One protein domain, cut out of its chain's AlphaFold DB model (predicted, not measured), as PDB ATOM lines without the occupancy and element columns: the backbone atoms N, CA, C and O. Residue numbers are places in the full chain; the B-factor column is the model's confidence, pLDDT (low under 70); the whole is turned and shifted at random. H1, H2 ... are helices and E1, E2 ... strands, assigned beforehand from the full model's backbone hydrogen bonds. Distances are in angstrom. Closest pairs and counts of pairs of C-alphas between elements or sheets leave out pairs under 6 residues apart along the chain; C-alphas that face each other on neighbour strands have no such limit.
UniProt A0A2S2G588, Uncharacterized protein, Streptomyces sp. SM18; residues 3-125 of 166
ATOM      1  N   VAL A   3     144.420 127.073 209.598       97.50
ATOM      2  CA  VAL A   3     144.486 126.941 211.061       97.50
ATOM      3  C   VAL A   3     143.088 127.139 211.643       97.50
ATOM      4  O   VAL A   3     142.421 128.123 211.334       97.50
ATOM      5  N   ASP A   4     142.655 126.195 212.474       97.38
ATOM      6  CA  ASP A   4     141.375 126.254 213.185       97.38
ATOM      7  C   ASP A   4     141.401 127.315 214.298       97.38
ATOM      8  O   ASP A   4     142.458 127.529 214.891       97.38
ATOM      9  N   PHE A   5     140.274 127.961 214.608       97.12
ATOM     10  CA  PHE A   5     140.223 128.957 215.689       97.12
ATOM     11  C   PHE A   5     140.576 128.389 217.060       97.12
ATOM     12  O   PHE A   5     141.154 129.109 217.872       97.12
ATOM     13  N   ASP A   6     140.282 127.110 217.293       96.56
ATOM     14  CA  ASP A   6     140.569 126.448 218.566       96.56
ATOM     15  C   ASP A   6     142.035 125.993 218.674       96.56
ATOM     16  O   ASP A   6     142.465 125.449 219.695       96.56
ATOM     17  N   ALA A   7     142.837 126.208 217.627       95.62
ATOM     18  CA  ALA A   7     144.251 125.893 217.662       95.62
ATOM     19  C   ALA A   7     144.977 126.727 218.733       95.62
ATOM     20  O   ALA A   7     144.912 127.962 218.702       95.62
ATOM     21  N   PRO A   8     145.783 126.096 219.611       94.31
ATOM     22  CA  PRO A   8     146.703 126.854 220.442       94.31
ATOM     23  C   PRO A   8     147.664 127.625 219.532       94.31
ATOM     24  O   PRO A   8     148.094 127.111 218.490       94.31
ATOM     25  N   SER A   9     147.990 128.855 219.928       95.62
ATOM     26  CA  SER A   9     148.894 129.723 219.166       95.62
ATOM     27  C   SER A   9     148.430 129.977 217.722       95.62
ATOM     28  O   SER A   9     149.223 129.951 216.780       95.62
ATOM     29  N   LEU A  10     147.119 130.190 217.533       97.25
ATOM     30  CA  LEU A  10     146.486 130.468 216.235       97.25
ATOM     31  C   LEU A  10     147.276 131.485 215.399       97.25
ATOM     32  O   LEU A  10     147.592 131.217 214.240       97.25
ATOM     33  N   ILE A  11     147.589 132.643 215.989       97.81
ATOM     34  CA  ILE A  11     148.253 133.748 215.290       97.81
ATOM     35  C   ILE A  11     149.676 133.355 214.902       97.81
ATOM     36  O   ILE A  11     150.039 133.530 213.740       97.81
ATOM     37  N   GLU A  12     150.468 132.778 215.815       98.00
ATOM     38  CA  GLU A  12     151.841 132.380 215.487       98.00
ATOM     39  C   GLU A  12     151.868 131.323 214.378       98.00
ATOM     40  O   GLU A  12     152.631 131.441 213.419       98.00
ATOM     41  N   ARG A  13     150.983 130.320 214.446       98.06
ATOM     42  CA  ARG A  13     150.885 129.268 213.423       98.06
ATOM     43  C   ARG A  13     150.448 129.819 212.069       98.06
ATOM     44  O   ARG A  13     150.970 129.396 211.037       98.06
ATOM     45  N   ALA A  14     149.501 130.753 212.063       97.81
ATOM     46  CA  ALA A  14     149.027 131.372 210.836       97.81
ATOM     47  C   ALA A  14     150.079 132.304 210.218       97.81
ATOM     48  O   ALA A  14     150.271 132.291 209.005       97.81
ATOM     49  N   ASN A  15     150.811 133.059 211.034       98.19
ATOM     50  CA  ASN A  15     151.952 133.844 210.572       98.19
ATOM     51  C   ASN A  15     153.014 132.941 209.939       98.19
ATOM     52  O   ASN A  15     153.400 133.167 208.792       98.19
ATOM     53  N   GLN A  16     153.425 131.884 210.642       97.75
ATOM     54  CA  GLN A  16     154.434 130.948 210.151       97.75
ATOM     55  C   GLN A  16     154.022 130.331 208.812       97.75
ATOM     56  O   GLN A  16     154.764 130.395 207.834       97.75
ATOM     57  N   GLY A  17     152.805 129.790 208.736       97.56
ATOM     58  CA  GLY A  17     152.337 129.143 207.518       97.56
ATOM     59  C   GLY A  17     152.085 130.113 206.358       97.56
ATOM     60  O   GLY A  17     152.205 129.714 205.201       97.56
ATOM     61  N   TRP A  18     151.756 131.379 206.634       98.25
ATOM     62  CA  TRP A  18     151.698 132.416 205.602       98.25
ATOM     63  C   TRP A  18     153.096 132.733 205.075       98.25
ATOM     64  O   TRP A  18     153.281 132.781 203.862       98.25
ATOM     65  N   TYR A  19     154.080 132.893 205.959       98.06
ATOM     66  CA  TYR A  19     155.446 133.234 205.571       98.06
ATOM     67  C   TYR A  19     156.121 132.114 204.778       98.06
ATOM     68  O   TYR A  19     156.736 132.375 203.742       98.06
ATOM     69  N   GLU A  20     155.957 130.862 205.208       97.94
ATOM     70  CA  GLU A  20     156.431 129.685 204.471       97.94
ATOM     71  C   GLU A  20     155.815 129.622 203.071       97.94
ATOM     72  O   GLU A  20     156.528 129.416 202.087       97.94
ATOM     73  N   LEU A  21     154.503 129.854 202.963       97.81
ATOM     74  CA  LEU A  21     153.788 129.869 201.690       97.81
ATOM     75  C   LEU A  21     154.269 131.016 200.788       97.81
ATOM     76  O   LEU A  21     154.637 130.782 199.639       97.81
ATOM     77  N   ALA A  22     154.308 132.242 201.310       97.81
ATOM     78  CA  ALA A  22     154.746 133.431 200.584       97.81
ATOM     79  C   ALA A  22     156.191 133.291 200.082       97.81
ATOM     80  O   ALA A  22     156.490 133.643 198.942       97.81
ATOM     81  N   THR A  23     157.071 132.711 200.898       97.56
ATOM     82  CA  THR A  23     158.463 132.438 200.525       97.56
ATOM     83  C   THR A  23     158.552 131.346 199.463       97.56
ATOM     84  O   THR A  23     159.212 131.537 198.443       97.56
ATOM     85  N   SER A  24     157.849 130.226 199.654       97.75
ATOM     86  CA  SER A  24     157.891 129.077 198.733       97.75
ATOM     87  C   SER A  24     157.401 129.437 197.333       97.75
ATOM     88  O   SER A  24     157.945 128.965 196.338       97.75
ATOM     89  N   PHE A  25     156.402 130.316 197.252       97.56
ATOM     90  CA  PHE A  25     155.872 130.809 195.985       97.56
ATOM     91  C   PHE A  25     156.565 132.085 195.492       97.56
ATOM     92  O   PHE A  25     156.209 132.577 194.433       97.56
ATOM     93  N   ARG A  26     157.588 132.603 196.182       97.19
ATOM     94  CA  ARG A  26     158.326 133.811 195.767       97.19
ATOM     95  C   ARG A  26     157.442 135.061 195.639       97.19
ATOM     96  O   ARG A  26     157.618 135.862 194.729       97.19
ATOM     97  N   LEU A  27     156.523 135.263 196.589       98.25
ATOM     98  CA  LEU A  27     155.780 136.526 196.717       98.25
ATOM     99  C   LEU A  27     156.739 137.720 196.864       98.25
ATOM    100  O   LEU A  27     156.497 138.802 196.331       98.25
ATOM    101  N   PHE A  28     157.812 137.513 197.624       97.94
ATOM    102  CA  PHE A  28     158.784 138.529 197.990       97.94
ATOM    103  C   PHE A  28     159.829 138.750 196.890       97.94
ATOM    104  O   PHE A  28     160.490 137.809 196.454       97.94
ATOM    105  N   GLY A  29     160.026 140.013 196.499       93.75
ATOM    106  CA  GLY A  29     161.182 140.442 195.709       93.75
ATOM    107  C   GLY A  29     162.486 140.480 196.521       93.75
ATOM    108  O   GLY A  29     162.510 140.120 197.698       93.75
ATOM    109  N   ALA A  30     163.567 140.970 195.900       88.44
ATOM    110  CA  ALA A  30     164.917 140.989 196.484       88.44
ATOM    111  C   ALA A  30     164.984 141.646 197.879       88.44
ATOM    112  O   ALA A  30     165.638 141.117 198.773       88.44
ATOM    113  N   ASP A  31     164.230 142.728 198.091       94.19
ATOM    114  CA  ASP A  31     164.193 143.471 199.358       94.19
ATOM    115  C   ASP A  31     163.000 143.093 200.253       94.19
ATOM    116  O   ASP A  31     162.580 143.880 201.096       94.19
ATOM    117  N   ARG A  32     162.417 141.900 200.069       96.81
ATOM    118  CA  ARG A  32     161.138 141.477 200.680       96.81
ATOM    119  C   ARG A  32     159.955 142.378 200.332       96.81
ATOM    120  O   ARG A  32     159.039 142.583 201.132       96.81
ATOM    121  N   GLU A  33     159.986 142.933 199.129       98.25
ATOM    122  CA  GLU A  33     158.953 143.834 198.636       98.25
ATOM    123  C   GLU A  33     157.890 143.113 197.814       98.25
ATOM    124  O   GLU A  33     158.185 142.161 197.092       98.25
ATOM    125  N   PHE A  34     156.655 143.596 197.918       98.31
ATOM    126  CA  PHE A  34     155.485 143.070 197.218       98.31
ATOM    127  C   PHE A  34     154.390 144.144 197.146       98.31
ATOM    128  O   PHE A  34     154.516 145.224 197.730       98.31
ATOM    129  N   LEU A  35     153.316 143.875 196.409       97.62
ATOM    130  CA  LEU A  35     152.129 144.724 196.361       97.62
ATOM    131  C   LEU A  35     151.096 144.241 197.378       97.62
ATOM    132  O   LEU A  35     150.749 143.064 197.410       97.62
ATOM    133  N   LEU A  36     150.559 145.162 198.168       96.12
ATOM    134  CA  LEU A  36     149.469 144.929 199.108       96.12
ATOM    135  C   LEU A  36     148.221 145.681 198.641       96.12
ATOM    136  O   LEU A  36     148.276 146.893 198.413       96.12
ATOM    137  N   ALA A  37     147.102 144.973 198.512       91.81
ATOM    138  CA  ALA A  37     145.808 145.582 198.248       91.81
ATOM    139  C   ALA A  37     145.279 146.235 199.526       91.81
ATOM    140  O   ALA A  37     145.056 145.561 200.528       91.81
ATOM    141  N   LEU A  38     145.044 147.544 199.479       83.88
ATOM    142  CA  LEU A  38     144.408 148.289 200.559       83.88
ATOM    143  C   LEU A  38     143.054 148.836 200.094       83.88
ATOM    144  O   LEU A  38     142.958 149.328 198.968       83.88
ATOM    145  N   PRO A  39     142.017 148.840 200.943       72.19
ATOM    146  CA  PRO A  39     140.760 149.521 200.645       72.19
ATOM    147  C   PRO A  39     140.985 150.986 200.228       72.19
ATOM    148  O   PRO A  39     141.674 151.734 200.938       72.19
ATOM    149  N   ALA A  40     140.403 151.402 199.093       63.56
ATOM    150  CA  ALA A  40     140.430 152.797 198.650       63.56
ATOM    151  C   ALA A  40     139.700 153.715 199.646       63.56
ATOM    152  O   ALA A  40     138.610 153.416 200.125       63.56
ATOM    153  N   HIS A  41     140.349 154.839 199.945       55.75
ATOM    154  CA  HIS A  41     140.192 155.678 201.132       55.75
ATOM    155  C   HIS A  41     138.762 156.064 201.588       55.75
ATOM    156  O   HIS A  41     137.833 156.288 200.813       55.75
ATOM    157  N   LEU A  42     138.681 156.239 202.911       49.69
ATOM    158  CA  LEU A  42     137.542 156.395 203.826       49.69
ATOM    159  C   LEU A  42     136.756 157.726 203.790       49.69
ATOM    160  O   LEU A  42     135.881 157.924 204.627       49.69
ATOM    161  N   HIS A  43     137.012 158.660 202.867       41.59
ATOM    162  CA  HIS A  43     136.521 160.047 203.029       41.59
ATOM    163  C   HIS A  43     135.801 160.675 201.835       41.59
ATOM    164  O   HIS A  43     135.736 161.897 201.731       41.59
ATOM    165  N   SER A  44     135.181 159.886 200.957       42.56
ATOM    166  CA  SER A  44     134.187 160.456 200.044       42.56
ATOM    167  C   SER A  44     132.824 159.815 200.278       42.56
ATOM    168  O   SER A  44     132.584 158.669 199.912       42.56
ATOM    169  N   ALA A  45     131.900 160.594 200.846       46.50
ATOM    170  CA  ALA A  45     130.473 160.268 200.929       46.50
ATOM    171  C   ALA A  45     129.801 160.153 199.541       46.50
ATOM    172  O   ALA A  45     128.592 159.979 199.438       46.50
ATOM    173  N   ARG A  46     130.580 160.284 198.457       41.75
ATOM    174  CA  ARG A  46     130.115 160.311 197.070       41.75
ATOM    175  C   ARG A  46     130.380 159.010 196.307       41.75
ATOM    176  O   ARG A  46     129.944 158.893 195.169       41.75
ATOM    177  N   ALA A  47     131.059 158.039 196.918       43.59
ATOM    178  CA  ALA A  47     131.365 156.744 196.315       43.59
ATOM    179  C   ALA A  47     130.596 155.610 197.015       43.59
ATOM    180  O   ALA A  47     131.187 154.668 197.533       43.59
ATOM    181  N   ALA A  48     129.265 155.711 197.030       37.75
ATOM    182  CA  ALA A  48     128.358 154.638 197.442       37.75
ATOM    183  C   ALA A  48     128.278 153.554 196.349       37.75
ATOM    184  O   ALA A  48     127.236 153.319 195.744       37.75
ATOM    185  N   SER A  49     129.416 152.949 196.025       45.66
ATOM    186  CA  SER A  49     129.520 151.920 195.001       45.66
ATOM    187  C   SER A  49     130.164 150.685 195.604       45.66
ATOM    188  O   SER A  49     131.263 150.746 196.149       45.66
ATOM    189  N   ARG A  50     129.496 149.542 195.426       44.59
ATOM    190  CA  ARG A  50     129.994 148.183 195.698       44.59
ATOM    191  C   ARG A  50     131.258 147.822 194.889       44.59
ATOM    192  O   ARG A  50     131.745 146.704 194.989       44.59
ATOM    193  N   HIS A  51     131.799 148.766 194.114       50.62
ATOM    194  CA  HIS A  51     132.978 148.649 193.260       50.62
ATOM    195  C   HIS A  51     134.147 149.512 193.768       50.62
ATOM    196  O   HIS A  51     134.870 150.121 192.978       50.62
ATOM    197  N   ARG A  52     134.344 149.614 195.093       59.16
ATOM    198  CA  ARG A  52     135.544 150.262 195.648       59.16
ATOM    199  C   ARG A  52     136.776 149.449 195.249       59.16
ATOM    200  O   ARG A  52     137.075 148.424 195.853       59.16
ATOM    201  N   LYS A  53     137.488 149.906 194.220       65.50
ATOM    202  CA  LYS A  53     138.738 149.288 193.774       65.50
ATOM    203  C   LYS A  53     139.779 149.420 194.879       65.50
ATOM    204  O   LYS A  53     140.070 150.535 195.302       65.50
ATOM    205  N   SER A  54     140.342 148.310 195.343       75.00
ATOM    206  CA  SER A  54     141.511 148.361 196.220       75.00
ATOM    207  C   SER A  54     142.641 149.130 195.535       75.00
ATOM    208  O   SER A  54     142.879 148.976 194.337       75.00
ATOM    209  N   VAL A  55     143.348 149.958 196.297       84.06
ATOM    210  CA  VAL A  55     144.598 150.573 195.856       84.06
ATOM    211  C   VAL A  55     145.747 149.637 196.194       84.06
ATOM    212  O   VAL A  55     145.952 149.277 197.352       84.06
ATOM    213  N   TRP A  56     146.513 149.245 195.181       90.94
ATOM    214  CA  TRP A  56     147.724 148.456 195.373       90.94
ATOM    215  C   TRP A  56     148.871 149.365 195.805       90.94
ATOM    216  O   TRP A  56     149.145 150.390 195.175       90.94
ATOM    217  N   ARG A  57     149.546 149.007 196.896       93.88
ATOM    218  CA  ARG A  57     150.723 149.718 197.403       93.88
ATOM    219  C   ARG A  57     151.918 148.780 197.426       93.88
ATOM    220  O   ARG A  57     151.814 147.680 197.955       93.88
ATOM    221  N   ARG A  58     153.055 149.234 196.895       96.56
ATOM    222  CA  ARG A  58     154.341 148.566 197.112       96.56
ATOM    223  C   ARG A  58     154.727 148.730 198.578       96.56
ATOM    224  O   ARG A  58     154.773 149.854 199.075       96.56
ATOM    225  N   VAL A  59     154.968 147.616 199.249       96.38
ATOM    226  CA  VAL A  59     155.350 147.539 200.659       96.38
ATOM    227  C   VAL A  59     156.563 146.635 200.810       96.38
ATOM    228  O   VAL A  59     156.869 145.853 199.912       96.38
ATOM    229  N   ARG A  60     157.233 146.736 201.956       97.50
ATOM    230  CA  ARG A  60     158.372 145.901 202.334       97.50
ATOM    231  C   ARG A  60     158.065 145.167 203.631       97.50
ATOM    232  O   ARG A  60     157.636 145.807 204.591       97.50
ATOM    233  N   LEU A  61     158.310 143.859 203.672       97.44
ATOM    234  CA  LEU A  61     158.213 143.092 204.912       97.44
ATOM    235  C   LEU A  61     159.400 143.430 205.828       97.44
ATOM    236  O   LEU A  61     160.557 143.305 205.422       97.44
ATOM    237  N   LEU A  62     159.109 143.868 207.052       96.19
ATOM    238  CA  LEU A  62     160.118 144.129 208.084       96.19
ATOM    239  C   LEU A  62     160.558 142.823 208.760       96.19
ATOM    240  O   LEU A  62     159.960 141.781 208.513       96.19
ATOM    241  N   ASP A  63     161.604 142.860 209.589       94.88
ATOM    242  CA  ASP A  63     162.059 141.675 210.334       94.88
ATOM    243  C   ASP A  63     161.068 141.274 211.439       94.88
ATOM    244  O   ASP A  63     160.717 140.101 211.542       94.88
ATOM    245  N   ASP A  64     160.525 142.250 212.172       94.19
ATOM    246  CA  ASP A  64     159.541 142.044 213.248       94.19
ATOM    247  C   ASP A  64     158.096 142.075 212.717       94.19
ATOM    248  O   ASP A  64     157.247 142.849 213.169       94.19
ATOM    249  N   TRP A  65     157.820 141.294 211.674       96.56
ATOM    250  CA  TRP A  65     156.503 141.260 211.044       96.56
ATOM    251  C   TRP A  65     155.491 140.440 211.861       96.56
ATOM    252  O   TRP A  65     155.793 139.375 212.389       96.56
ATOM    253  N   ASP A  66     154.247 140.918 211.900       97.75
ATOM    254  CA  ASP A  66     153.090 140.186 212.417       97.75
ATOM    255  C   ASP A  66     151.877 140.528 211.545       97.75
ATOM    256  O   ASP A  66     151.205 141.545 211.734       97.75
ATOM    257  N   VAL A  67     151.647 139.704 210.523       96.75
ATOM    258  CA  VAL A  67     150.614 139.943 209.506       96.75
ATOM    259  C   VAL A  67     149.239 139.565 210.042       96.75
ATOM    260  O   VAL A  67     148.293 140.329 209.872       96.75
ATOM    261  N   MET A  68     149.135 138.412 210.706       97.31
ATOM    262  CA  MET A  68     147.870 137.829 211.161       97.31
ATOM    263  C   MET A  68     147.372 138.413 212.486       97.31
ATOM    264  O   MET A  68     146.174 138.353 212.761       97.31
ATOM    265  N   GLY A  69     148.264 138.958 213.315       97.31
ATOM    266  CA  GLY A  69     147.967 139.589 214.597       97.31
ATOM    267  C   GLY A  69     147.925 141.107 214.477       97.31
ATOM    268  O   GLY A  69     146.895 141.671 214.108       97.31
ATOM    269  N   ALA A  70     149.039 141.770 214.797       96.50
ATOM    270  CA  ALA A  70     149.165 143.225 214.843       96.50
ATOM    271  C   ALA A  70     148.730 143.900 213.536       96.50
ATOM    272  O   ALA A  70     147.983 144.876 213.585       96.50
ATOM    273  N   GLY A  71     149.112 143.360 212.376       94.50
ATOM    274  CA  GLY A  71     148.699 143.866 211.068       94.50
ATOM    275  C   GLY A  71     147.178 143.861 210.874       94.50
ATOM    276  O   GLY A  71     146.611 144.844 210.395       94.50
ATOM    277  N   CYS A  72     146.496 142.805 211.321       94.88
ATOM    278  CA  CYS A  72     145.033 142.739 211.324       94.88
ATOM    279  C   CYS A  72     144.383 143.560 212.453       94.88
ATOM    280  O   CYS A  72     143.187 143.823 212.392       94.88
ATOM    281  N   ALA A  73     145.136 143.972 213.476       94.81
ATOM    282  CA  ALA A  73     144.645 144.779 214.594       94.81
ATOM    283  C   ALA A  73     144.763 146.296 214.364       94.81
ATOM    284  O   ALA A  73     144.184 147.077 215.122       94.81
ATOM    285  N   VAL A  74     145.492 146.743 213.333       91.94
ATOM    286  CA  VAL A  74     145.620 148.174 213.014       91.94
ATOM    287  C   VAL A  74     144.267 148.726 212.577       91.94
ATOM    288  O   VAL A  74     143.846 148.518 211.439       91.94
ATOM    289  N   SER A  75     143.600 149.458 213.471       89.75
ATOM    290  CA  SER A  75     142.342 150.136 213.162       89.75
ATOM    291  C   SER A  75     142.550 151.259 212.146       89.75
ATOM    292  O   SER A  75     143.500 152.040 212.224       89.75
ATOM    293  N   ARG A  76     141.615 151.358 211.204       85.00
ATOM    294  CA  ARG A  76     141.538 152.407 210.182       85.00
ATOM    295  C   ARG A  76     140.343 153.337 210.386       85.00
ATOM    296  O   ARG A  76     140.105 154.212 209.560       85.00
ATOM    297  N   GLY A  77     139.625 153.187 211.498       85.12
ATOM    298  CA  GLY A  77     138.392 153.909 211.793       85.12
ATOM    299  C   GLY A  77     137.154 153.053 211.545       85.12
ATOM    300  O   GLY A  77     137.206 151.830 211.639       85.12
ATOM    301  N   MET A  78     136.030 153.710 211.263       83.50
ATOM    302  CA  MET A  78     134.746 153.053 211.018       83.50
ATOM    303  C   MET A  78     134.431 153.062 209.524       83.50
ATOM    304  O   MET A  78     134.627 154.077 208.855       83.50
ATOM    305  N   ASN A  79     133.905 151.952 209.012       76.12
ATOM    306  CA  ASN A  79     133.354 151.905 207.664       76.12
ATOM    307  C   ASN A  79     131.978 152.603 207.594       76.12
ATOM    308  O   ASN A  79     131.414 153.029 208.602       76.12
ATOM    309  N   GLU A  80     131.413 152.709 206.388       72.88
ATOM    310  CA  GLU A  80     130.126 153.383 206.137       72.88
ATOM    311  C   GLU A  80     128.919 152.745 206.849       72.88
ATOM    312  O   GLU A  80     127.878 153.383 206.991       72.88
ATOM    313  N   HIS A  81     129.071 151.514 207.339       74.94
ATOM    314  CA  HIS A  81     128.065 150.786 208.109       74.94
ATOM    315  C   HIS A  81     128.278 150.882 209.629       74.94
ATOM    316  O   HIS A  81     127.504 150.305 210.388       74.94
ATOM    317  N   GLY A  82     129.303 151.609 210.087       81.94
ATOM    318  CA  GLY A  82     129.605 151.780 211.507       81.94
ATOM    319  C   GLY A  82     130.352 150.605 212.142       81.94
ATOM    320  O   GLY A  82     130.367 150.501 213.366       81.94
ATOM    321  N   TYR A  83     130.976 149.730 211.347       80.94
ATOM    322  CA  TYR A  83     131.851 148.674 211.863       80.94
ATOM    323  C   TYR A  83     133.320 149.113 211.841       80.94
ATOM    324  O   TYR A  83     133.719 149.823 210.910       80.94
ATOM    325  N   PRO A  84     134.140 148.673 212.813       84.88
ATOM    326  CA  PRO A  84     135.578 148.900 212.779       84.88
ATOM    327  C   PRO A  84     136.199 148.304 211.513       84.88
ATOM    328  O   PRO A  84     135.999 147.131 211.204       84.88
ATOM    329  N   GLU A  85     136.971 149.110 210.796       84.94
ATOM    330  CA  GLU A  85     137.804 148.658 209.687       84.94
ATOM    331  C   GLU A  85     139.240 148.482 210.185       84.94
ATOM    332  O   GLU A  85     139.742 149.316 210.947       84.94
ATOM    333  N   HIS A  86     139.915 147.421 209.740       88.50
ATOM    334  CA  HIS A  86     141.324 147.195 210.042       88.50
ATOM    335  C   HIS A  86     142.154 147.073 208.761       88.50
ATOM    336  O   HIS A  86     141.627 147.019 207.650       88.50
ATOM    337  N   LEU A  87     143.478 147.110 208.900       89.38
ATOM    338  CA  LEU A  87     144.389 147.173 207.758       89.38
ATOM    339  C   LEU A  87     144.427 145.886 206.930       89.38
ATOM    340  O   LEU A  87     144.369 145.972 205.706       89.38
ATOM    341  N   LEU A  88     144.547 144.732 207.587       92.81
ATOM    342  CA  LEU A  88     144.730 143.428 206.935       92.81
ATOM    343  C   LEU A  88     143.603 142.437 207.254       92.81
ATOM    344  O   LEU A  88     143.788 141.229 207.121       92.81
ATOM    345  N   GLY A  89     142.454 142.916 207.726       90.88
ATOM    346  CA  GLY A  89     141.426 142.028 208.246       90.88
ATOM    347  C   GLY A  89     140.250 142.723 208.908       90.88
ATOM    348  O   GLY A  89     140.080 143.939 208.819       90.88
ATOM    349  N   SER A  90     139.472 141.924 209.633       88.94
ATOM    350  CA  SER A  90     138.409 142.386 210.534       88.94
ATOM    351  C   SER A  90     138.841 142.425 212.008       88.94
ATOM    352  O   SER A  90     138.089 142.905 212.855       88.94
ATOM    353  N   GLY A  91     140.063 141.979 212.319       92.75
ATOM    354  CA  GLY A  91     140.683 142.043 213.645       92.75
ATOM    355  C   GLY A  91     141.844 141.051 213.795       92.75
ATOM    356  O   GLY A  91     142.096 140.242 212.902       92.75
ATOM    357  N   ALA A  92     142.554 141.075 214.927       95.69
ATOM    358  CA  ALA A  92     143.632 140.115 215.203       95.69
ATOM    359  C   ALA A  92     143.144 138.659 215.047       95.69
ATOM    360  O   ALA A  92     142.102 138.283 215.584       95.69
ATOM    361  N   GLY A  93     143.883 137.841 214.292       96.25
ATOM    362  CA  GLY A  93     143.495 136.467 213.963       96.25
ATOM    363  C   GLY A  93     142.325 136.356 212.976       96.25
ATOM    364  O   GLY A  93     141.721 135.291 212.879       96.25
ATOM    365  N   ARG A  94     141.981 137.438 212.263       95.69
ATOM    366  CA  ARG A  94     140.900 137.497 211.264       95.69
ATOM    367  C   ARG A  94     141.395 138.159 209.967       95.69
ATOM    368  O   ARG A  94     141.035 139.305 209.697       95.69
ATOM    369  N   PRO A  95     142.267 137.490 209.189       95.56
ATOM    370  CA  PRO A  95     142.845 138.063 207.983       95.56
ATOM    371  C   PRO A  95     141.819 138.182 206.857       95.56
ATOM    372  O   PRO A  95     141.032 137.264 206.618       95.56
ATOM    373  N   GLU A  96     141.885 139.304 206.149       92.00
ATOM    374  CA  GLU A  96     141.146 139.615 204.923       92.00
ATOM    375  C   GLU A  96     142.043 140.522 204.072       92.00
ATOM    376  O   GLU A  96     141.948 141.750 204.099       92.00
ATOM    377  N   PHE A  97     142.994 139.919 203.361       93.19
ATOM    378  CA  PHE A  97     143.972 140.661 202.571       93.19
ATOM    379  C   PHE A  97     144.292 139.961 201.255       93.19
ATOM    380  O   PHE A  97     144.196 138.739 201.131       93.19
ATOM    381  N   ALA A  98     144.758 140.749 200.288       94.69
ATOM    382  CA  ALA A  98     145.331 140.257 199.044       94.69
ATOM    383  C   ALA A  98     146.700 140.898 198.809       94.69
ATOM    384  O   ALA A  98     146.886 142.105 198.979       94.69
ATOM    385  N   MET A  99     147.659 140.071 198.419       97.44
ATOM    386  CA  MET A  99     149.038 140.439 198.133       97.44
ATOM    387  C   MET A  99     149.420 139.907 196.754       97.44
ATOM    388  O   MET A  99     148.913 138.865 196.339       97.44
ATOM    389  N   LEU A 100     150.306 140.604 196.050       97.38
ATOM    390  CA  LEU A 100     150.769 140.235 194.715       97.38
ATOM    391  C   LEU A 100     152.281 140.458 194.609       97.38
ATOM    392  O   LEU A 100     152.797 141.460 195.108       97.38
ATOM    393  N   SER A 101     152.998 139.542 193.963       98.00
ATOM    394  CA  SER A 101     154.416 139.732 193.649       98.00
ATOM    395  C   SER A 101     154.604 140.933 192.712       98.00
ATOM    396  O   SER A 101     153.703 141.307 191.960       98.00
ATOM    397  N   LEU A 102     155.782 141.566 192.738       96.88
ATOM    398  CA  LEU A 102     156.046 142.745 191.896       96.88
ATOM    399  C   LEU A 102     155.996 142.436 190.392       96.88
ATOM    400  O   LEU A 102     155.677 143.316 189.597       96.88
ATOM    401  N   ASP A 103     156.287 141.195 190.010       94.38
ATOM    402  CA  ASP A 103     156.177 140.696 188.637       94.38
ATOM    403  C   ASP A 103     154.776 140.154 188.296       94.38
ATOM    404  O   ASP A 103     154.559 139.663 187.193       94.38
ATOM    405  N   SER A 104     153.812 140.267 189.219       92.38
ATOM    406  CA  SER A 104     152.421 139.810 189.075       92.38
ATOM    407  C   SER A 104     152.234 138.304 188.849       92.38
ATOM    408  O   SER A 104     151.134 137.865 188.515       92.38
ATOM    409  N   THR A 105     153.273 137.499 189.069       94.62
ATOM    410  CA  THR A 105     153.229 136.047 188.856       94.62
ATOM    411  C   THR A 105     152.611 135.277 190.018       94.62
ATOM    412  O   THR A 105     152.192 134.142 189.826       94.62
ATOM    413  N   VAL A 106     152.513 135.849 191.222       96.88
ATOM    414  CA  VAL A 106     151.956 135.152 192.390       96.88
ATOM    415  C   VAL A 106     151.064 136.067 193.202       96.88
ATOM    416  O   VAL A 106     151.505 137.112 193.674       96.88
ATOM    417  N   ALA A 107     149.829 135.624 193.439       96.06
ATOM    418  CA  ALA A 107     148.937 136.229 194.419       96.06
ATOM    419  C   ALA A 107     148.910 135.403 195.711       96.06
ATOM    420  O   ALA A 107     148.835 134.177 195.663       96.06
ATOM    421  N   VAL A 108     148.926 136.067 196.867       97.62
ATOM    422  CA  VAL A 108     148.689 135.444 198.177       97.62
ATOM    423  C   VAL A 108     147.490 136.105 198.837       97.62
ATOM    424  O   VAL A 108     147.431 137.327 198.957       97.62
ATOM    425  N   ILE A 109     146.532 135.293 199.271       95.56
ATOM    426  CA  ILE A 109     145.278 135.749 199.872       95.56
ATOM    427  C   ILE A 109     145.191 135.190 201.285       95.56
ATOM    428  O   ILE A 109     145.374 133.988 201.483       95.56
ATOM    429  N   GLY A 110     144.904 136.063 202.247       96.06
ATOM    430  CA  GLY A 110     144.534 135.700 203.609       96.06
ATOM    431  C   GLY A 110     143.032 135.857 203.779       96.06
ATOM    432  O   GLY A 110     142.486 136.898 203.419       96.06
ATOM    433  N   THR A 111     142.365 134.830 204.298       94.38
ATOM    434  CA  THR A 111     140.914 134.868 204.493       94.38
ATOM    435  C   THR A 111     140.494 134.181 205.781       94.38
ATOM    436  O   THR A 111     141.124 133.227 206.253       94.38
ATOM    437  N   THR A 112     139.381 134.660 206.316       94.88
ATOM    438  CA  THR A 112     138.710 134.124 207.494       94.88
ATOM    439  C   THR A 112     137.518 133.283 207.048       94.88
ATOM    440  O   THR A 112     136.707 133.717 206.235       94.88
ATOM    441  N   TRP A 113     137.414 132.069 207.576       93.69
ATOM    442  CA  TRP A 113     136.308 131.138 207.361       93.69
ATOM    443  C   TRP A 113     135.447 131.033 208.619       93.69
ATOM    444  O   TRP A 113     135.738 131.635 209.652       93.69
ATOM    445  N   GLN A 114     134.398 130.212 208.549       94.25
ATOM    446  CA  GLN A 114     133.519 129.945 209.690       94.25
ATOM    447  C   GLN A 114     134.281 129.353 210.889       94.25
ATOM    448  O   GLN A 114     134.048 129.784 212.015       94.25
ATOM    449  N   ASN A 115     135.229 128.438 210.645       95.56
ATOM    450  CA  ASN A 115     135.899 127.656 211.698       95.56
ATOM    451  C   ASN A 115     137.414 127.906 211.795       95.56
ATOM    452  O   ASN A 115     138.113 127.236 212.548       95.56
ATOM    453  N   GLY A 116     137.959 128.842 211.024       96.44
ATOM    454  CA  GLY A 116     139.390 129.102 211.062       96.44
ATOM    455  C   GLY A 116     139.826 130.127 210.040       96.44
ATOM    456  O   GLY A 116     139.014 130.850 209.466       96.44
ATOM    457  N   ILE A 117     141.124 130.172 209.790       97.31
ATOM    458  CA  ILE A 117     141.747 131.104 208.850       97.31
ATOM    459  C   ILE A 117     142.633 130.345 207.881       97.31
ATOM    460  O   ILE A 117     143.182 129.291 208.208       97.31
ATOM    461  N   SER A 118     142.774 130.866 206.668       96.31
ATOM    462  CA  SER A 118     143.667 130.277 205.680       96.31
ATOM    463  C   SER A 118     144.492 131.317 204.947       96.31
ATOM    464  O   SER A 118     144.147 132.496 204.853       96.31
ATOM    465  N   SER A 119     145.607 130.838 204.407       97.38
ATOM    466  CA  SER A 119     146.356 131.528 203.367       97.38
ATOM    467  C   SER A 119     146.491 130.630 202.150       97.38
ATOM    468  O   SER A 119     146.784 129.431 202.273       97.38
ATOM    469  N   LEU A 120     146.265 131.215 200.981       96.06
ATOM    470  CA  LEU A 120     146.290 130.551 199.684       96.06
ATOM    471  C   LEU A 120     147.249 131.308 198.769       96.06
ATOM    472  O   LEU A 120     147.235 132.535 198.761       96.06
ATOM    473  N   ALA A 121     148.063 130.576 198.012       96.25
ATOM    474  CA  ALA A 121     148.917 131.132 196.974       96.25
ATOM    475  C   ALA A 121     148.395 130.671 195.615       96.25
ATOM    476  O   ALA A 121     148.110 129.488 195.429       96.25
ATOM    477  N   VAL A 122     148.267 131.611 194.686       94.44
ATOM    478  CA  VAL A 122     147.807 131.376 193.320       94.44
ATOM    479  C   VAL A 122     148.940 131.785 192.381       94.44
ATOM    480  O   VAL A 122     149.165 132.986 192.204       94.44
ATOM    481  N   PRO A 123     149.686 130.822 191.816       94.44
ATOM    482  CA  PRO A 123     150.655 131.108 190.770       94.44
ATOM    483  C   PRO A 123     149.939 131.429 189.456       94.44
ATOM    484  O   PRO A 123     148.899 130.851 189.152       94.44
ATOM    485  N   ASN A 124     150.520 132.352 188.695       92.12
ATOM    486  CA  ASN A 124     150.030 132.900 187.434       92.12
ATOM    487  C   ASN A 124     148.520 133.188 187.474       92.12
ATOM    488  O   ASN A 124     147.749 132.594 186.717       92.12
ATOM    489  N   PRO A 125     148.061 134.081 188.373       88.94
ATOM    490  CA  PRO A 125     146.634 134.327 188.561       88.94
ATOM    491  C   PRO A 125     145.945 134.794 187.268       88.94
ATOM    492  O   PRO A 125     144.771 134.484 187.067       88.94
TER     493      PRO A 125
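This is residues 3 to 125 of the 166 residues of an uncharacterized protein of Streptomyces sp. SM18 (UniProt A0A2S2G588). A strongly twisted sheet of five strands, E2 E1 E6 E7 E8, has the long helix H1 packed along one face near its E8 edge. From the other edge the hairpin of E1 and E2 reaches away from H1 into a long loop, residues 39 to 54; a smaller hairpin, E3 and E4, with H2 and E5 near its base, reaches the same way as a second arm, apart from the first. The printed part has 123 residues, with two named helices and eight named strands in the order H1 E1 E2 H2 E3 E4 E5 E6 E7 E8, and the five-stranded sheet is antiparallel. The class is mixed, helices and strands, with under half of the residues in named elements; the whole is compact, with a radius of gyration of the C-alphas of 14.7 A and spans of 42 by 37 by 26 A.

The sheet's edge strands are E2, residues 55 to 60, and E8, residues 116 to 123. E2 forms a hairpin with E1, residues 33 to 38; N 36 and O 57 are 2.8 A apart, within hydrogen-bond range. E1 is antiparallel to E6, residues 97 to 100, with N 35 and O 100 at 2.8 A. E6, E7, residues 106 to 112, and E8 form a meander, each strand the antiparallel neighbour of the one before; N 99 and O 108 are 2.8 A apart, and N 109 and O 120 2.9 A. H1, residues 10 to 24, is on the sheet at a height of 9.3 A, over E8 and only just over E7, on which 3 of its C-alphas fall; this gives two layers, a helix on one face of a sheet. On the local plane H1 runs along E8 at 6 degrees, and their closest C-alphas are those of Trp 18 and Ser 119, 5.9 A apart. H2, residues 70 to 73, is not on the sheet; its closest C-alpha to E5, residues 89 to 91, is that of Cys 72, 4.8 A from that of Gly 89. E3, residues 75 to 78, and E4, residues 84 to 86, form a hairpin with N 76 and O 85 at 2.8 A. E5 pairs with no named strand, but is antiparallel to residues 94 to 95. Every O i to N i+4 pair in H1 is within hydrogen-bond range; H2 is too short for one, and its one O i to N i+3 pair is within range.

H1 begins at C-alpha 10, (146.486, 130.468, 216.235), and measures 20.9 A. E7 measures 20.1 A, E2 15.9 A and E1 15.3 A. E8, 23.3 A, ends at C-alpha 123, (150.655, 131.108, 190.770).

The two C-alphas farthest apart, those of Pro 8 and Arg 46, are 44.1 A apart. The printed part has no cut, and the link from E1 to E2 is long. Mean pLDDT of the printed part is 88.5, and residues 40 to 53 are under 70.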